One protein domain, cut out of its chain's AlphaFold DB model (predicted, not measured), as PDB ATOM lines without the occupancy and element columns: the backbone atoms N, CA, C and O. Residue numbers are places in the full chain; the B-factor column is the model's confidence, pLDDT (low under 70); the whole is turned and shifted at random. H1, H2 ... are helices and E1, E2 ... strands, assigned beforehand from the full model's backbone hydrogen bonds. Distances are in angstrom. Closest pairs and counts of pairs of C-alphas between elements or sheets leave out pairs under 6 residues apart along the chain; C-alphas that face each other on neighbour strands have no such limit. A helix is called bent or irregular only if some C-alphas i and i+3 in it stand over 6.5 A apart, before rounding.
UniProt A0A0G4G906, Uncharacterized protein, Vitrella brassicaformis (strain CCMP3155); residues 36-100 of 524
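This is residues 36 to 100 of the 524 residues of an uncharacterized protein of Vitrella brassicaformis (strain CCMP3155) (UniProt A0A0G4G906). Two long helices, H1 and H2, meet near their ends in a corner, and a looped, mostly irregular stretch with the short strand E1 lies at the far end of H1. The 65 printed residues hold E1, H1 and H2 in that order, mostly helix. The whole is extended and flat, with a radius of gyration of the C-alphas of 19.4 A and spans of 54 by 30 by 13 A.

Look first at E1, residues 44 to 46, beginning at C-alpha 44 (115.791, 115.251, 62.591). Find C-alpha 58 at (107.643, 120.528, 77.564); from there H1, residues 58 to 80, runs 33.0 A. H2, residues 82 to 99, runs 25.5 A to C-alpha 99 at (96.722, 105.401, 104.457).

Residues 36 to 37 pair antiparallel with residues 44 to 45 of E1, which pairs with no named strand. E1 is apart from H1 and H2. H1 and H2 touch only at the corner, closest at the C-alphas of Leu 78 and Ala 85, 4.7 A apart. They run opposite ways at a steep tilt of 57 degrees. In H1 and H2 every O i to N i+4 pair is within hydrogen-bond range.

The C-alphas of Gly 48 and Glu 83, the two farthest apart, are 55.5 A apart. The printed part has no cut. The link from E1 to H1 is long, with 11 residues. Look for pLDDT under 70 at residues 39 to 40 and 47 to 56.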
ATOM      1  N   VAL A  36     113.693 119.936  60.922       73.06
ATOM      2  CA  VAL A  36     113.674 120.424  62.308       73.06
ATOM      3  C   VAL A  36     114.462 119.432  63.154       73.06
ATOM      4  O   VAL A  36     114.117 118.252  63.202       73.06
ATOM      5  N   VAL A  37     115.544 119.885  63.787       76.44
ATOM      6  CA  VAL A  37     116.320 119.061  64.721       76.44
ATOM      7  C   VAL A  37     115.773 119.289  66.122       76.44
ATOM      8  O   VAL A  37     115.809 120.411  66.621       76.44
ATOM      9  N   ASP A  38     115.277 118.235  66.764       71.94
ATOM     10  CA  ASP A  38     114.894 118.285  68.173       71.94
ATOM     11  C   ASP A  38     116.164 118.420  69.035       71.94
ATOM     12  O   ASP A  38     117.021 117.528  69.003       71.94
ATOM     13  N   PRO A  39     116.320 119.510  69.808       67.25
ATOM     14  CA  PRO A  39     117.531 119.761  70.585       67.25
ATOM     15  C   PRO A  39     117.757 118.737  71.708       67.25
ATOM     16  O   PRO A  39     118.888 118.583  72.170       67.25
ATOM     17  N   PHE A  40     116.717 118.010  72.132       62.50
ATOM     18  CA  PHE A  40     116.780 117.056  73.238       62.50
ATOM     19  C   PHE A  40     117.064 115.634  72.765       62.50
ATOM     20  O   PHE A  40     117.888 114.938  73.358       62.50
ATOM     21  N   THR A  41     116.418 115.193  71.685       75.38
ATOM     22  CA  THR A  41     116.642 113.843  71.136       75.38
ATOM     23  C   THR A  41     117.695 113.806  70.032       75.38
ATOM     24  O   THR A  41     118.123 112.721  69.635       75.38
ATOM     25  N   ARG A  42     118.110 114.976  69.522       78.00
ATOM     26  CA  ARG A  42     118.935 115.148  68.313       78.00
ATOM     27  C   ARG A  42     118.348 114.474  67.068       78.00
ATOM     28  O   ARG A  42     119.063 114.270  66.088       78.00
ATOM     29  N   LYS A  43     117.060 114.118  67.088       78.50
ATOM     30  CA  LYS A  43     116.373 113.545  65.929       78.50
ATOM     31  C   LYS A  43     115.975 114.648  64.966       78.50
ATOM     32  O   LYS A  43     115.575 115.735  65.372       78.50
ATOM     33  N   VAL A  44     116.105 114.340  63.684       80.19
ATOM     34  CA  VAL A  44     115.791 115.251  62.591       80.19
ATOM     35  C   VAL A  44     114.451 114.833  62.004       80.19
ATOM     36  O   VAL A  44     114.346 113.724  61.489       80.19
ATOM     37  N   TYR A  45     113.453 115.707  62.094       78.00
ATOM     38  CA  TYR A  45     112.115 115.484  61.549       78.00
ATOM     39  C   TYR A  45     111.971 116.210  60.212       78.00
ATOM     40  O   TYR A  45     112.372 117.376  60.083       78.00
ATOM     41  N   ASN A  46     111.414 115.528  59.210       80.06
ATOM     42  CA  ASN A  46     111.094 116.143  57.924       80.06
ATOM     43  C   ASN A  46     109.751 116.887  57.997       80.06
ATOM     44  O   ASN A  46     108.844 116.506  58.733       80.06
ATOM     45  N   ARG A  47     109.588 117.950  57.200       56.59
ATOM     46  CA  ARG A  47     108.321 118.698  57.099       56.59
ATOM     47  C   ARG A  47     107.192 117.759  56.631       56.59
ATOM     48  O   ARG A  47     107.225 117.306  55.492       56.59
ATOM     49  N   GLY A  48     106.221 117.481  57.502       63.53
ATOM     50  CA  GLY A  48     105.106 116.550  57.255       63.53
ATOM     51  C   GLY A  48     105.164 115.266  58.091       63.53
ATOM     52  O   GLY A  48     104.143 114.609  58.264       63.53
ATOM     53  N   GLU A  49     106.318 114.951  58.683       58.91
ATOM     54  CA  GLU A  49     106.384 114.059  59.837       58.91
ATOM     55  C   GLU A  49     105.981 114.904  61.044       58.91
ATOM     56  O   GLU A  49     106.817 115.576  61.653       58.91
ATOM     57  N   GLU A  50     104.681 114.952  61.356       50.19
ATOM     58  CA  GLU A  50     104.264 115.435  62.670       50.19
ATOM     59  C   GLU A  50     105.088 114.664  63.703       50.19
ATOM     60  O   GLU A  50     105.078 113.424  63.682       50.19
ATOM     61  N   PRO A  51     105.839 115.344  64.589       54.88
ATOM     62  CA  PRO A  51     106.418 114.663  65.717       54.88
ATOM     63  C   PRO A  51     105.224 114.170  66.527       54.88
ATOM     64  O   PRO A  51     104.636 114.911  67.310       54.88
ATOM     65  N   TYR A  52     104.877 112.897  66.342       50.91
ATOM     66  CA  TYR A  52     103.991 112.122  67.202       50.91
ATOM     67  C   TYR A  52     104.699 111.898  68.551       50.91
ATOM     68  O   TYR A  52     104.842 110.791  69.059       50.91
ATOM     69  N   CYS A  53     105.217 112.974  69.132       51.59
ATOM     70  CA  CYS A  53     105.534 113.073  70.532       51.59
ATOM     71  C   CYS A  53     104.213 113.488  71.161       51.59
ATOM     72  O   CYS A  53     103.906 114.675  71.246       51.59
ATOM     73  N   GLY A  54     103.389 112.488  71.493       54.09
ATOM     74  CA  GLY A  54     102.145 112.694  72.223       54.09
ATOM     75  C   GLY A  54     102.371 113.705  73.340       54.09
ATOM     76  O   GLY A  54     103.404 113.633  74.006       54.09
ATOM     77  N   LEU A  55     101.429 114.647  73.434       51.72
ATOM     78  CA  LEU A  55     101.295 115.809  74.320       51.72
ATOM     79  C   LEU A  55     101.694 115.565  75.787       51.72
ATOM     80  O   LEU A  55     100.906 115.765  76.699       51.72
ATOM     81  N   HIS A  56     102.937 115.188  76.037       55.62
ATOM     82  CA  HIS A  56     103.632 115.628  77.217       55.62
ATOM     83  C   HIS A  56     104.183 116.985  76.841       55.62
ATOM     84  O   HIS A  56     105.156 117.087  76.087       55.62
ATOM     85  N   THR A  57     103.497 118.028  77.303       82.38
ATOM     86  CA  THR A  57     103.989 119.396  77.182       82.38
ATOM     87  C   THR A  57     105.442 119.430  77.661       82.38
ATOM     88  O   THR A  57     105.862 118.625  78.499       82.38
ATOM     89  N   ILE A  58     106.248 120.347  77.124       83.38
ATOM     90  CA  ILE A  58     107.643 120.528  77.564       83.38
ATOM     91  C   ILE A  58     107.711 120.613  79.104       83.38
ATOM     92  O   ILE A  58     108.623 120.068  79.723       83.38
ATOM     93  N   GLU A  59     106.684 121.189  79.733       83.75
ATOM     94  CA  GLU A  59     106.493 121.226  81.184       83.75
ATOM     95  C   GLU A  59     106.406 119.837  81.838       83.75
ATOM     96  O   GLU A  59     107.075 119.594  82.842       83.75
ATOM     97  N   GLU A  60     105.642 118.897  81.278       88.12
ATOM     98  CA  GLU A  60     105.552 117.528  81.798       88.12
ATOM     99  C   GLU A  60     106.866 116.760  81.636       88.12
ATOM    100  O   GLU A  60     107.258 116.002  82.529       88.12
ATOM    101  N   GLN A  61     107.605 117.000  80.548       86.69
ATOM    102  CA  GLN A  61     108.939 116.420  80.383       86.69
ATOM    103  C   GLN A  61     109.929 116.972  81.415       86.69
ATOM    104  O   GLN A  61     110.661 116.203  82.045       86.69
ATOM    105  N   VAL A  62     109.920 118.287  81.651       91.88
ATOM    106  CA  VAL A  62     110.755 118.934  82.674       91.88
ATOM    107  C   VAL A  62     110.385 118.439  84.074       91.88
ATOM    108  O   VAL A  62     111.276 118.104  84.862       91.88
ATOM    109  N   LYS A  63     109.088 118.302  84.376       95.12
ATOM    110  CA  LYS A  63     108.603 117.741  85.644       95.12
ATOM    111  C   LYS A  63     109.114 116.315  85.851       95.12
ATOM    112  O   LYS A  63     109.716 116.025  86.884       95.12
ATOM    113  N   LYS A  64     108.985 115.457  84.838       95.19
ATOM    114  CA  LYS A  64     109.471 114.070  84.882       95.19
ATOM    115  C   LYS A  64     110.991 113.989  85.044       95.19
ATOM    116  O   LYS A  64     111.491 113.131  85.769       95.19
ATOM    117  N   MET A  65     111.752 114.887  84.411       93.06
ATOM    118  CA  MET A  65     113.203 114.973  84.624       93.06
ATOM    119  C   MET A  65     113.553 115.371  86.062       93.06
ATOM    120  O   MET A  65     114.473 114.792  86.644       93.06
ATOM    121  N   ARG A  66     112.812 116.315  86.656       97.06
ATOM    122  CA  ARG A  66     113.009 116.738  88.050       97.06
ATOM    123  C   ARG A  66     112.707 115.609  89.034       97.06
ATOM    124  O   ARG A  66     113.530 115.341  89.907       97.06
ATOM    125  N   GLU A  67     111.592 114.908  88.847       97.00
ATOM    126  CA  GLU A  67     111.209 113.744  89.659       97.00
ATOM    127  C   GLU A  67     112.247 112.618  89.546       97.00
ATOM    128  O   GLU A  67     112.672 112.052  90.552       97.00
ATOM    129  N   ASN A  68     112.742 112.342  88.336       96.62
ATOM    130  CA  ASN A  68     113.802 111.355  88.130       96.62
ATOM    131  C   ASN A  68     115.116 111.747  88.818       96.62
ATOM    132  O   ASN A  68     115.805 110.878  89.354       96.62
ATOM    133  N   ARG A  69     115.475 113.037  88.823       97.56
ATOM    134  CA  ARG A  69     116.659 113.528  89.540       97.56
ATOM    135  C   ARG A  69     116.510 113.329  91.048       97.56
ATOM    136  O   ARG A  69     117.409 112.761  91.658       97.56
ATOM    137  N   GLN A  70     115.369 113.718  91.615       97.56
ATOM    138  CA  GLN A  70     115.075 113.527  93.040       97.56
ATOM    139  C   GLN A  70     115.071 112.046  93.427       97.56
ATOM    140  O   GLN A  70     115.627 111.675  94.457       97.56
ATOM    141  N   ARG A  71     114.515 111.178  92.575       97.25
ATOM    142  CA  ARG A  71     114.513 109.731  92.803       97.25
ATOM    143  C   ARG A  71     115.924 109.147  92.839       97.25
ATOM    144  O   ARG A  71     116.217 108.355  93.726       97.25
ATOM    145  N   ARG A  72     116.801 109.549  91.913       98.00
ATOM    146  CA  ARG A  72     118.209 109.106  91.898       98.00
ATOM    147  C   ARG A  72     118.981 109.600  93.117       98.00
ATOM    148  O   ARG A  72     119.817 108.878  93.642       98.00
ATOM    149  N   GLU A  73     118.716 110.824  93.555       97.69
ATOM    150  CA  GLU A  73     119.346 111.391  94.746       97.69
ATOM    151  C   GLU A  73     118.893 110.676  96.021       97.69
ATOM    152  O   GLU A  73     119.726 110.320  96.852       97.69
ATOM    153  N   LEU A  74     117.598 110.377  96.131       97.69
ATOM    154  CA  LEU A  74     117.057 109.564  97.213       97.69
ATOM    155  C   LEU A  74     117.667 108.157  97.211       97.69
ATOM    156  O   LEU A  74     118.131 107.701  98.247       97.69
ATOM    157  N   GLU A  75     117.720 107.488  96.059       97.69
ATOM    158  CA  GLU A  75     118.324 106.156  95.928       97.69
ATOM    159  C   GLU A  75     119.808 106.167  96.316       97.69
ATOM    160  O   GLU A  75     120.266 105.289  97.046       97.69
ATOM    161  N   LYS A  76     120.539 107.216  95.919       98.12
ATOM    162  CA  LYS A  76     121.919 107.427  96.356       98.12
ATOM    163  C   LYS A  76     121.996 107.547  97.878       98.12
ATOM    164  O   LYS A  76     122.769 106.805  98.473       98.12
ATOM    165  N   ARG A  77     121.172 108.396  98.506       97.56
ATOM    166  CA  ARG A  77     121.149 108.570  99.972       97.56
ATOM    167  C   ARG A  77     120.822 107.274 100.706       97.56
ATOM    168  O   ARG A  77     121.543 106.923 101.628       97.56
ATOM    169  N   LEU A  78     119.815 106.535 100.243       97.88
ATOM    170  CA  LEU A  78     119.442 105.232 100.803       97.88
ATOM    171  C   LEU A  78     120.566 104.191 100.690       97.88
ATOM    172  O   LEU A  78     120.613 103.259 101.486       97.88
ATOM    173  N   SER A  79     121.449 104.318  99.692       97.50
ATOM    174  CA  SER A  79     122.600 103.422  99.529       97.50
ATOM    175  C   SER A  79     123.827 103.836 100.346       97.50
ATOM    176  O   SER A  79     124.615 102.974 100.724       97.50
ATOM    177  N   THR A  80     124.011 105.136 100.595       98.19
ATOM    178  CA  THR A  80     125.194 105.670 101.290       98.19
ATOM    179  C   THR A  80     125.011 105.802 102.795       98.19
ATOM    180  O   THR A  80     126.002 105.746 103.513       98.19
ATOM    181  N   ASP A  81     123.781 106.006 103.260       98.06
ATOM    182  CA  ASP A  81     123.465 106.321 104.652       98.06
ATOM    183  C   ASP A  81     122.449 105.297 105.199       98.06
ATOM    184  O   ASP A  81     121.261 105.364 104.853       98.06
ATOM    185  N   PRO A  82     122.904 104.302 105.986       95.88
ATOM    186  CA  PRO A  82     122.038 103.249 106.502       95.88
ATOM    187  C   PRO A  82     121.041 103.758 107.550       95.88
ATOM    188  O   PRO A  82     119.915 103.268 107.563       95.88
ATOM    189  N   GLU A  83     121.405 104.754 108.366       96.19
ATOM    190  CA  GLU A  83     120.509 105.337 109.377       96.19
ATOM    191  C   GLU A  83     119.349 106.064 108.690       96.19
ATOM    192  O   GLU A  83     118.178 105.761 108.932       96.19
ATOM    193  N   PHE A  84     119.657 106.911 107.701       97.12
ATOM    194  CA  PHE A  84     118.630 107.545 106.874       97.12
ATOM    195  C   PHE A  84     117.743 106.518 106.151       97.12
ATOM    196  O   PHE A  84     116.547 106.745 105.956       97.12
ATOM    197  N   ALA A  85     118.310 105.386 105.724       97.38
ATOM    198  CA  ALA A  85     117.549 104.336 105.061       97.38
ATOM    199  C   ALA A  85     116.558 103.631 105.997       97.38
ATOM    200  O   ALA A  85     115.460 103.281 105.552       97.38
ATOM    201  N   GLU A  86     116.913 103.428 107.265       97.06
ATOM    202  CA  GLU A  86     116.010 102.872 108.274       97.06
ATOM    203  C   GLU A  86     114.881 103.847 108.614       97.06
ATOM    204  O   GLU A  86     113.709 103.468 108.513       97.06
ATOM    205  N   ASP A  87     115.204 105.116 108.865       96.88
ATOM    206  CA  ASP A  87     114.215 106.167 109.129       96.88
ATOM    207  C   ASP A  87     113.237 106.340 107.962       96.88
ATOM    208  O   ASP A  87     112.016 106.410 108.141       96.88
ATOM    209  N   TYR A  88     113.754 106.348 106.731       96.38
ATOM    210  CA  TYR A  88     112.926 106.442 105.534       96.38
ATOM    211  C   TYR A  88     111.987 105.233 105.392       96.38
ATOM    212  O   TYR A  88     110.812 105.395 105.051       96.38
ATOM    213  N   ARG A  89     112.470 104.014 105.677       96.19
ATOM    214  CA  ARG A  89     111.645 102.792 105.650       96.19
ATOM    215  C   ARG A  89     110.554 102.825 106.714       96.19
ATOM    216  O   ARG A  89     109.412 102.489 106.398       96.19
ATOM    217  N   LEU A  90     110.881 103.246 107.935       95.44
ATOM    218  CA  LEU A  90     109.910 103.418 109.016       95.44
ATOM    219  C   LEU A  90     108.849 104.450 108.629       95.44
ATOM    220  O   LEU A  90     107.655 104.157 108.700       95.44
ATOM    221  N   GLY A  91     109.259 105.610 108.111       95.88
ATOM    222  CA  GLY A  91     108.342 106.643 107.632       95.88
ATOM    223  C   GLY A  91     107.395 106.149 106.530       95.88
ATOM    224  O   GLY A  91     106.197 106.433 106.563       95.88
ATOM    225  N   GLU A  92     107.889 105.364 105.569       95.88
ATOM    226  CA  GLU A  92     107.045 104.764 104.528       95.88
ATOM    227  C   GLU A  92     106.087 103.693 105.079       95.88
ATOM    228  O   GLU A  92     104.947 103.599 104.617       95.88
ATOM    229  N   LEU A  93     106.498 102.917 106.087       93.38
ATOM    230  CA  LEU A  93     105.611 101.980 106.785       93.38
ATOM    231  C   LEU A  93     104.493 102.714 107.528       93.38
ATOM    232  O   LEU A  93     103.330 102.329 107.395       93.38
ATOM    233  N   PHE A  94     104.810 103.801 108.235       92.25
ATOM    234  CA  PHE A  94     103.804 104.635 108.891       92.25
ATOM    235  C   PHE A  94     102.830 105.233 107.880       92.25
ATOM    236  O   PHE A  94     101.621 105.072 108.035       92.25
ATOM    237  N   LYS A  95     103.318 105.831 106.786       92.75
ATOM    238  CA  LYS A  95     102.440 106.361 105.729       92.75
ATOM    239  C   LYS A  95     101.526 105.290 105.146       92.75
ATOM    240  O   LYS A  95     100.357 105.574 104.902       92.75
ATOM    241  N   LYS A  96     102.032 104.077 104.910       92.25
ATOM    242  CA  LYS A  96     101.210 102.962 104.417       92.25
ATOM    243  C   LYS A  96     100.153 102.552 105.431       92.25
ATOM    244  O   LYS A  96      99.006 102.378 105.040       92.25
ATOM    245  N   ARG A  97     100.523 102.449 106.710       90.56
ATOM    246  CA  ARG A  97      99.602 102.089 107.789       90.56
ATOM    247  C   ARG A  97      98.502 103.133 107.949       90.56
ATOM    248  O   ARG A  97      97.342 102.767 107.930       90.56
ATOM    249  N   PHE A  98      98.838 104.419 108.001       88.69
ATOM    250  CA  PHE A  98      97.850 105.496 108.131       88.69
ATOM    251  C   PHE A  98      96.992 105.698 106.879       88.69
ATOM    252  O   PHE A  98      95.857 106.157 106.968       88.69
ATOM    253  N   ARG A  99      97.512 105.362 105.693       88.88
ATOM    254  CA  ARG A  99      96.722 105.401 104.457       88.88
ATOM    255  C   ARG A  99      95.883 104.147 104.239       88.88
ATOM    256  O   ARG A  99      95.024 104.206 103.356       88.88
ATOM    257  N   SER A 100      96.114 103.057 104.981       91.88
ATOM    258  CA  SER A 100      95.290 101.853 104.866       91.88
ATOM    259  C   SER A 100      93.870 102.138 105.369       91.88
ATOM    260  O   SER A 100      93.691 103.006 106.227       91.88
TER     261      SER A 100